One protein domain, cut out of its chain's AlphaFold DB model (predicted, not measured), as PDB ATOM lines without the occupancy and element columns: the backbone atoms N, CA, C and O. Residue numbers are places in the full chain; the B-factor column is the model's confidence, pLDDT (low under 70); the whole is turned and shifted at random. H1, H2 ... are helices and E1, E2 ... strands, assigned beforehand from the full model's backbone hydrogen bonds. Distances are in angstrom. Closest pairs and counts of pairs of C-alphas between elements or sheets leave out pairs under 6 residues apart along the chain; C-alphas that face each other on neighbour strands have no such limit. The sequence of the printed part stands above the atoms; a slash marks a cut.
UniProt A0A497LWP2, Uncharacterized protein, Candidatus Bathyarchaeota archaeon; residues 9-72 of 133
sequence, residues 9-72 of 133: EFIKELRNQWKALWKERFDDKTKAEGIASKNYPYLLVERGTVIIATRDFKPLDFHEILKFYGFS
ATOM      1  N   GLU A   9     -25.593   1.800 -36.209       90.31
ATOM      2  CA  GLU A   9     -25.577   1.672 -37.665       90.31
ATOM      3  C   GLU A   9     -26.934   1.240 -38.216       90.31
ATOM      4  O   GLU A   9     -27.433   1.850 -39.160       90.31
ATOM      5  N   PHE A  10     -27.584   0.268 -37.571       91.31
ATOM      6  CA  PHE A  10     -28.919  -0.183 -37.958       91.31
ATOM      7  C   PHE A  10     -29.944   0.953 -37.849       91.31
ATOM      8  O   PHE A  10     -30.677   1.227 -38.798       91.31
ATOM      9  N   ILE A  11     -29.950   1.688 -36.730       91.31
ATOM     10  CA  ILE A  11     -30.846   2.844 -36.537       91.31
ATOM     11  C   ILE A  11     -30.584   3.918 -37.598       91.31
ATOM     12  O   ILE A  11     -31.524   4.531 -38.118       91.31
ATOM     13  N   LYS A  12     -29.309   4.179 -37.902       92.81
ATOM     14  CA  LYS A  12     -28.904   5.159 -38.911       92.81
ATOM     15  C   LYS A  12     -29.410   4.753 -40.291       92.81
ATOM     16  O   LYS A  12     -29.993   5.584 -40.982       92.81
ATOM     17  N   GLU A  13     -29.248   3.492 -40.662       94.94
ATOM     18  CA  GLU A  13     -29.652   3.019 -41.979       94.94
ATOM     19  C   GLU A  13     -31.172   2.935 -42.128       94.94
ATOM     20  O   GLU A  13     -31.724   3.366 -43.138       94.94
ATOM     21  N   LEU A  14     -31.883   2.536 -41.075       94.81
ATOM     22  CA  LEU A  14     -33.344   2.549 -41.041       94.81
ATOM     23  C   LEU A  14     -33.902   3.982 -41.224       94.81
ATOM     24  O   LEU A  14     -34.872   4.188 -41.956       94.81
ATOM     25  N   ARG A  15     -33.234   5.015 -40.677       93.62
ATOM     26  CA  ARG A  15     -33.552   6.434 -40.973       93.62
ATOM     27  C   ARG A  15     -33.250   6.831 -42.410       93.62
ATOM     28  O   ARG A  15     -34.015   7.606 -42.989       93.62
ATOM     29  N   ASN A  16     -32.112   6.397 -42.942       96.12
ATOM     30  CA  ASN A  16     -31.699   6.735 -44.300       96.12
ATOM     31  C   ASN A  16     -32.703   6.181 -45.306       96.12
ATOM     32  O   ASN A  16     -33.195   6.933 -46.146       96.12
ATOM     33  N   GLN A  17     -33.079   4.911 -45.147       97.19
ATOM     34  CA  GLN A  17     -34.097   4.268 -45.967       97.19
ATOM     35  C   GLN A  17     -35.446   4.968 -45.837       97.19
ATOM     36  O   GLN A  17     -36.047   5.274 -46.860       97.19
ATOM     37  N   TRP A  18     -35.890   5.318 -44.622       96.38
ATOM     38  CA  TRP A  18     -37.151   6.050 -44.435       96.38
ATOM     39  C   TRP A  18     -37.171   7.381 -45.194       96.38
ATOM     40  O   TRP A  18     -38.119   7.690 -45.913       96.38
ATOM     41  N   LYS A  19     -36.095   8.168 -45.087       96.00
ATOM     42  CA  LYS A  19     -35.969   9.437 -45.818       96.00
ATOM     43  C   LYS A  19     -35.940   9.225 -47.330       96.00
ATOM     44  O   LYS A  19     -36.592   9.972 -48.057       96.00
ATOM     45  N   ALA A  20     -35.177   8.238 -47.794       97.62
ATOM     46  CA  ALA A  20     -35.044   7.933 -49.210       97.62
ATOM     47  C   ALA A  20     -36.366   7.434 -49.809       97.62
ATOM     48  O   ALA A  20     -36.722   7.879 -50.893       97.62
ATOM     49  N   LEU A  21     -37.124   6.592 -49.096       97.88
ATOM     50  CA  LEU A  21     -38.448   6.114 -49.508       97.88
ATOM     51  C   LEU A  21     -39.372   7.282 -49.840       97.88
ATOM     52  O   LEU A  21     -39.869   7.387 -50.956       97.88
ATOM     53  N   TRP A  22     -39.559   8.206 -48.899       96.25
ATOM     54  CA  TRP A  22     -40.478   9.320 -49.116       96.25
ATOM     55  C   TRP A  22     -39.990  10.317 -50.162       96.25
ATOM     56  O   TRP A  22     -40.820  10.928 -50.833       96.25
ATOM     57  N   LYS A  23     -38.672  10.490 -50.299       96.81
ATOM     58  CA  LYS A  23     -38.074  11.408 -51.274       96.81
ATOM     59  C   LYS A  23     -38.142  10.870 -52.706       96.81
ATOM     60  O   LYS A  23     -38.330  11.656 -53.625       96.81
ATOM     61  N   GLU A  24     -37.940   9.570 -52.884       96.62
ATOM     62  CA  GLU A  24     -37.730   8.939 -54.194       96.62
ATOM     63  C   GLU A  24     -38.921   8.094 -54.661       96.62
ATOM     64  O   GLU A  24     -38.838   7.487 -55.731       96.62
ATOM     65  N   ARG A  25     -40.006   8.006 -53.879       96.44
ATOM     66  CA  ARG A  25     -41.226   7.294 -54.286       96.44
ATOM     67  C   ARG A  25     -41.731   7.789 -55.643       96.44
ATOM     68  O   ARG A  25     -41.607   8.965 -55.984       96.44
ATOM     69  N   PHE A  26     -42.339   6.882 -56.390       97.12
ATOM     70  CA  PHE A  26     -43.040   7.199 -57.623       97.12
ATOM     71  C   PHE A  26     -44.480   7.605 -57.301       97.12
ATOM     72  O   PHE A  26     -45.210   6.830 -56.690       97.12
ATOM     73  N   ASP A  27     -44.881   8.808 -57.705       96.06
ATOM     74  CA  ASP A  27     -46.252   9.291 -57.531       96.06
ATOM     75  C   ASP A  27     -47.076   8.968 -58.795       96.06
ATOM     76  O   ASP A  27     -46.961   9.650 -59.820       96.06
ATOM     77  N   ASP A  28     -47.927   7.940 -58.723       94.25
ATOM     78  CA  ASP A  28     -48.931   7.649 -59.748       94.25
ATOM     79  C   ASP A  28     -50.095   8.633 -59.599       94.25
ATOM     80  O   ASP A  28     -50.966   8.495 -58.739       94.25
ATOM     81  N   LYS A  29     -50.121   9.644 -60.469       92.62
ATOM     82  CA  LYS A  29     -51.155  10.689 -60.466       92.62
ATOM     83  C   LYS A  29     -52.537  10.181 -60.870       92.62
ATOM     84  O   LYS A  29     -53.520  10.818 -60.512       92.62
ATOM     85  N   THR A  30     -52.618   9.094 -61.637       92.19
ATOM     86  CA  THR A  30     -53.896   8.581 -62.151       92.19
ATOM     87  C   THR A  30     -54.670   7.856 -61.062       92.19
ATOM     88  O   THR A  30     -55.863   8.092 -60.893       92.19
ATOM     89  N   LYS A  31     -53.967   7.040 -60.273       90.06
ATOM     90  CA  LYS A  31     -54.527   6.325 -59.119       90.06
ATOM     91  C   LYS A  31     -54.395   7.094 -57.807       90.06
ATOM     92  O   LYS A  31     -55.004   6.722 -56.809       90.06
ATOM     93  N   ALA A  32     -53.618   8.177 -57.819       93.50
ATOM     94  CA  ALA A  32     -53.218   8.926 -56.635       93.50
ATOM     95  C   ALA A  32     -52.561   8.014 -55.579       93.50
ATOM     96  O   ALA A  32     -52.894   8.058 -54.391       93.50
ATOM     97  N   GLU A  33     -51.627   7.184 -56.046       95.25
ATOM     98  CA  GLU A  33     -50.825   6.256 -55.248       95.25
ATOM     99  C   GLU A  33     -49.372   6.744 -55.176       95.25
ATOM    100  O   GLU A  33     -48.820   7.265 -56.143       95.25
ATOM    101  N   GLY A  34     -48.732   6.551 -54.027       96.88
ATOM    102  CA  GLY A  34     -47.287   6.654 -53.875       96.88
ATOM    103  C   GLY A  34     -46.695   5.256 -53.787       96.88
ATOM    104  O   GLY A  34     -47.080   4.477 -52.915       96.88
ATOM    105  N   ILE A  35     -45.756   4.946 -54.674       97.31
ATOM    106  CA  ILE A  35     -45.202   3.605 -54.867       97.31
ATOM    107  C   ILE A  35     -43.701   3.618 -54.573       97.31
ATOM    108  O   ILE A  35     -42.974   4.520 -54.995       97.31
ATOM    109  N   ALA A  36     -43.204   2.608 -53.863       98.06
ATOM    110  CA  ALA A  36     -41.778   2.441 -53.617       98.06
ATOM    111  C   ALA A  36     -41.012   2.218 -54.934       98.06
ATOM    112  O   ALA A  36     -41.272   1.272 -55.680       98.06
ATOM    113  N   SER A  37     -40.037   3.080 -55.226       97.19
ATOM    114  CA  SER A  37     -39.265   3.031 -56.477       97.19
ATOM    115  C   SER A  37     -38.138   1.992 -56.471       97.19
ATOM    116  O   SER A  37     -37.661   1.594 -57.536       97.19
ATOM    117  N   LYS A  38     -37.737   1.516 -55.287       97.81
ATOM    118  CA  LYS A  38     -36.690   0.510 -55.055       97.81
ATOM    119  C   LYS A  38     -37.001  -0.326 -53.811       97.81
ATOM    120  O   LYS A  38     -37.972  -0.056 -53.111       97.81
ATOM    121  N   ASN A  39     -36.157  -1.319 -53.540       98.06
ATOM    122  CA  ASN A  39     -36.248  -2.140 -52.335       98.06
ATOM    123  C   ASN A  39     -35.679  -1.389 -51.122       98.06
ATOM    124  O   ASN A  39     -34.597  -0.801 -51.200       98.06
ATOM    125  N   TYR A  40     -36.384  -1.464 -49.998       97.50
ATOM    126  CA  TYR A  40     -35.980  -0.919 -48.703       97.50
ATOM    127  C   TYR A  40     -36.075  -2.034 -47.653       97.50
ATOM    128  O   TYR A  40     -37.083  -2.140 -46.946       97.50
ATOM    129  N   PRO A  41     -35.051  -2.900 -47.552       95.50
ATOM    130  CA  PRO A  41     -35.125  -4.115 -46.744       95.50
ATOM    131  C   PRO A  41     -35.372  -3.828 -45.260       95.50
ATOM    132  O   PRO A  41     -36.106  -4.566 -44.612       95.50
ATOM    133  N   TYR A  42     -34.846  -2.723 -44.717       95.31
ATOM    134  CA  TYR A  42     -35.074  -2.371 -43.311       95.31
ATOM    135  C   TYR A  42     -36.448  -1.766 -43.055       95.31
ATOM    136  O   TYR A  42     -36.878  -1.707 -41.908       95.31
ATOM    137  N   LEU A  43     -37.160  -1.352 -44.100       96.56
ATOM    138  CA  LEU A  43     -38.550  -0.923 -43.992       96.56
ATOM    139  C   LEU A  43     -39.539  -2.052 -44.277       96.56
ATOM    140  O   LEU A  43     -40.733  -1.820 -44.131       96.56
ATOM    141  N   LEU A  44     -39.055  -3.245 -44.654       95.56
ATOM    142  CA  LEU A  44     -39.883  -4.371 -45.100       95.56
ATOM    143  C   LEU A  44     -40.722  -4.008 -46.340       95.56
ATOM    144  O   LEU A  44     -41.871  -4.415 -46.470       95.56
ATOM    145  N   VAL A  45     -40.149  -3.190 -47.229       97.69
ATOM    146  CA  VAL A  45     -40.819  -2.671 -48.428       97.69
ATOM    147  C   VAL A  45     -40.046  -3.093 -49.669       97.69
ATOM    148  O   VAL A  45     -38.845  -2.832 -49.786       97.69
ATOM    149  N   GLU A  46     -40.748  -3.697 -50.619       98.00
ATOM    150  CA  GLU A  46     -40.211  -4.059 -51.928       98.00
ATOM    151  C   GLU A  46     -40.514  -2.972 -52.966       98.00
ATOM    152  O   GLU A  46     -41.385  -2.112 -52.799       98.00
ATOM    153  N   ARG A  47     -39.776  -2.988 -54.074       97.75
ATOM    154  CA  ARG A  47     -40.053  -2.128 -55.221       97.75
ATOM    155  C   ARG A  47     -41.448  -2.437 -55.761       97.75
ATOM    156  O   ARG A  47     -41.781  -3.590 -56.001       97.75
ATOM    157  N   GLY A  48     -42.228  -1.396 -56.030       96.62
ATOM    158  CA  GLY A  48     -43.597  -1.531 -56.527       96.62
ATOM    159  C   GLY A  48     -44.655  -1.617 -55.425       96.62
ATOM    160  O   GLY A  48     -45.840  -1.544 -55.734       96.62
ATOM    161  N   THR A  49     -44.271  -1.707 -54.147       97.19
ATOM    162  CA  THR A  49     -45.230  -1.640 -53.039       97.19
ATOM    163  C   THR A  49     -45.867  -0.250 -52.962       97.19
ATOM    164  O   THR A  49     -45.164   0.763 -52.901       97.19
ATOM    165  N   VAL A  50     -47.200  -0.192 -52.922       96.56
ATOM    166  CA  VAL A  50     -47.948   1.037 -52.619       96.56
ATOM    167  C   VAL A  50     -47.738   1.373 -51.142       96.56
ATOM    168  O   VAL A  50     -47.992   0.542 -50.277       96.56
ATOM    169  N   ILE A  51     -47.250   2.578 -50.844       97.00
ATOM    170  CA  ILE A  51     -46.951   3.044 -49.476       97.00
ATOM    171  C   ILE A  51     -47.921   4.127 -48.986       97.00
ATOM    172  O   ILE A  51     -47.988   4.400 -47.786       97.00
ATOM    173  N   ILE A  52     -48.679   4.743 -49.897       96.56
ATOM    174  CA  ILE A  52     -49.745   5.708 -49.605       96.56
ATOM    175  C   ILE A  52     -50.743   5.750 -50.772       96.56
ATOM    176  O   ILE A  52     -50.325   5.653 -51.922       96.56
ATOM    177  N   ALA A  53     -52.039   5.915 -50.501       95.56
ATOM    178  CA  ALA A  53     -53.084   6.077 -51.519       95.56
ATOM    179  C   ALA A  53     -54.266   6.903 -50.978       95.56
ATOM    180  O   ALA A  53     -54.387   7.099 -49.767       95.56
ATOM    181  N   THR A  54     -55.135   7.401 -51.863       85.94
ATOM    182  CA  THR A  54     -56.222   8.343 -51.514       85.94
ATOM    183  C   THR A  54     -57.507   7.710 -50.966       85.94
ATOM    184  O   THR A  54     -58.396   8.452 -50.551       85.94
ATOM    185  N   ARG A  55     -57.631   6.375 -50.901       79.31
ATOM    186  CA  ARG A  55     -58.858   5.707 -50.429       79.31
ATOM    187  C   ARG A  55     -58.579   4.434 -49.643       79.31
ATOM    188  O   ARG A  55     -57.832   3.596 -50.130       79.31
ATOM    189  N   ASP A  56     -59.203   4.319 -48.463       84.19
ATOM    190  CA  ASP A  56     -59.255   3.137 -47.577       84.19
ATOM    191  C   ASP A  56     -57.937   2.352 -47.465       84.19
ATOM    192  O   ASP A  56     -57.907   1.140 -47.265       84.19
ATOM    193  N   PHE A  57     -56.824   3.069 -47.594       91.12
ATOM    194  CA  PHE A  57     -55.487   2.517 -47.596       91.12
ATOM    195  C   PHE A  57     -54.813   2.931 -46.305       91.12
ATOM    196  O   PHE A  57     -54.738   4.119 -45.990       91.12
ATOM    197  N   LYS A  58     -54.304   1.951 -45.563       92.50
ATOM    198  CA  LYS A  58     -53.475   2.202 -44.392       92.50
ATOM    199  C   LYS A  58     -52.071   2.577 -44.875       92.50
ATOM    200  O   LYS A  58     -51.372   1.696 -45.375       92.50
ATOM    201  N   PRO A  59     -51.639   3.847 -44.749       93.75
ATOM    202  CA  PRO A  59     -50.311   4.244 -45.186       93.75
ATOM    203  C   PRO A  59     -49.240   3.487 -44.408       93.75
ATOM    204  O   PRO A  59     -49.470   3.065 -43.272       93.75
ATOM    205  N   LEU A  60     -48.057   3.365 -45.004       95.38
ATOM    206  CA  LEU A  60     -46.914   2.768 -44.331       95.38
ATOM    207  C   LEU A  60     -46.619   3.524 -43.025       95.38
ATOM    208  O   LEU A  60     -46.253   4.703 -43.052       95.38
ATOM    209  N   ASP A  61     -46.764   2.841 -41.890       92.56
ATOM    210  CA  ASP A  61     -46.510   3.415 -40.570       92.56
ATOM    211  C   ASP A  61     -45.135   2.991 -40.053       92.56
ATOM    212  O   ASP A  61     -44.864   1.832 -39.735       92.56
ATOM    213  N   PHE A  62     -44.263   3.981 -39.909       91.94
ATOM    214  CA  PHE A  62     -42.927   3.784 -39.380       91.94
ATOM    215  C   PHE A  62     -42.906   3.225 -37.958       91.94
ATOM    216  O   PHE A  62     -42.023   2.441 -37.617       91.94
ATOM    217  N   HIS A  63     -43.868   3.602 -37.112       90.81
ATOM    218  CA  HIS A  63     -43.931   3.096 -35.744       90.81
ATOM    219  C   HIS A  63     -44.240   1.598 -35.710       90.81
ATOM    220  O   HIS A  63     -43.732   0.899 -34.834       90.81
ATOM    221  N   GLU A  64     -45.043   1.094 -36.648       92.19
ATOM    222  CA  GLU A  64     -45.324  -0.340 -36.771       92.19
ATOM    223  C   GLU A  64     -44.078  -1.115 -37.190       92.19
ATOM    224  O   GLU A  64     -43.779  -2.148 -36.593       92.19
ATOM    225  N   ILE A  65     -43.286  -0.563 -38.113       93.56
ATOM    226  CA  ILE A  65     -41.991  -1.135 -38.504       93.56
ATOM    227  C   ILE A  65     -41.041  -1.202 -37.299       93.56
ATOM    228  O   ILE A  65     -40.418  -2.227 -37.041       93.56
ATOM    229  N   LEU A  66     -40.941  -0.131 -36.505       92.50
ATOM    230  CA  LEU A  66     -40.083  -0.130 -35.315       92.50
ATOM    231  C   LEU A  66     -40.543  -1.151 -34.264       92.50
ATOM    232  O   LEU A  66     -39.713  -1.814 -33.645       92.50
ATOM    233  N   LYS A  67     -41.859  -1.312 -34.079       91.44
ATOM    234  CA  LYS A  67     -42.412  -2.353 -33.201       91.44
ATOM    235  C   LYS A  67     -42.086  -3.756 -33.707       91.44
ATOM    236  O   LYS A  67     -41.769  -4.610 -32.887       91.44
ATOM    237  N   PHE A  68     -42.119  -3.983 -35.022       92.06
ATOM    238  CA  PHE A  68     -41.727  -5.261 -35.624       92.06
ATOM    239  C   PHE A  68     -40.284  -5.643 -35.259       92.06
ATOM    240  O   PHE A  68     -40.027  -6.785 -34.891       92.06
ATOM    241  N   TYR A  69     -39.360  -4.678 -35.247       91.44
ATOM    242  CA  TYR A  69     -37.981  -4.892 -34.784       91.44
ATOM    243  C   TYR A  69     -37.819  -4.942 -33.254       91.44
ATOM    244  O   TYR A  69     -36.695  -5.007 -32.759       91.44
ATOM    245  N   GLY A  70     -38.910  -4.898 -32.486       90.25
ATOM    246  CA  GLY A  70     -38.888  -5.042 -31.029       90.25
ATOM    247  C   GLY A  70     -38.545  -3.771 -30.249       90.25
ATOM    248  O   GLY A  70     -38.250  -3.863 -29.058       90.25
ATOM    249  N   PHE A  71     -38.592  -2.585 -30.868       89.56
ATOM    250  CA  PHE A  71     -38.354  -1.339 -30.135       89.56
ATOM    251  C   PHE A  71     -39.472  -1.095 -29.117       89.56
ATOM    252  O   PHE A  71     -40.661  -1.076 -29.450       89.56
ATOM    253  N   SER A  72     -39.088  -0.818 -27.873       89.81
ATOM    254  CA  SER A  72     -40.025  -0.358 -26.851       89.81
ATOM    255  C   SER A  72     -40.536   1.054 -27.157       89.81
ATOM    256  O   SER A  72     -39.880   1.851 -27.829       89.81
TER     257      SER A  72
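Overview. This is residues 9 to 72 of the 133 residues of an uncharacterized protein of Candidatus Bathyarchaeota archaeon (UniProt A0A497LWP2). A long helix, H1, and a small antiparallel sheet, E1 - E2 - E3, lie end to end; the short helix H2 is near H1, and the loop of residues 36 to 49 folds back from the sheet toward the helices. The 64 printed residues, mixed in class, run H1 E1 E2 E3 H2, the strands a meander, each the antiparallel neighbour of the one before. The whole is compact, radius of gyration of the C-alphas 12.1 A, with spans of 37 by 22 by 15 A.

Arrangement. H1, residues 9 to 24, only grazes the sheet, with residues 21 to 24. E1, residues 26 to 28, and E2, residues 33 to 35, form a hairpin; N 26 and O 35 are 2.8 A apart. E2 and E3, residues 50 to 53, form another; N 34 and O 52 are 2.8 A apart. H2, residues 62 to 68, is not on the sheet. In both helices every O i to N i+4 pair is within hydrogen-bond range.

Along the chain. H1 spans 21.8 A from C-alpha 9 at (-25.577, 1.672, -37.665); E1 spans 6.3 A, E2 6.2 A, E3 7.3 A and H2 9.9 A, ending with C-alpha 68 at (-41.727, -5.261, -35.624).

Size, cuts and confidence. The printed part has no cut; the link from E2 to E3 is long, and no printed residue is under pLDDT 70.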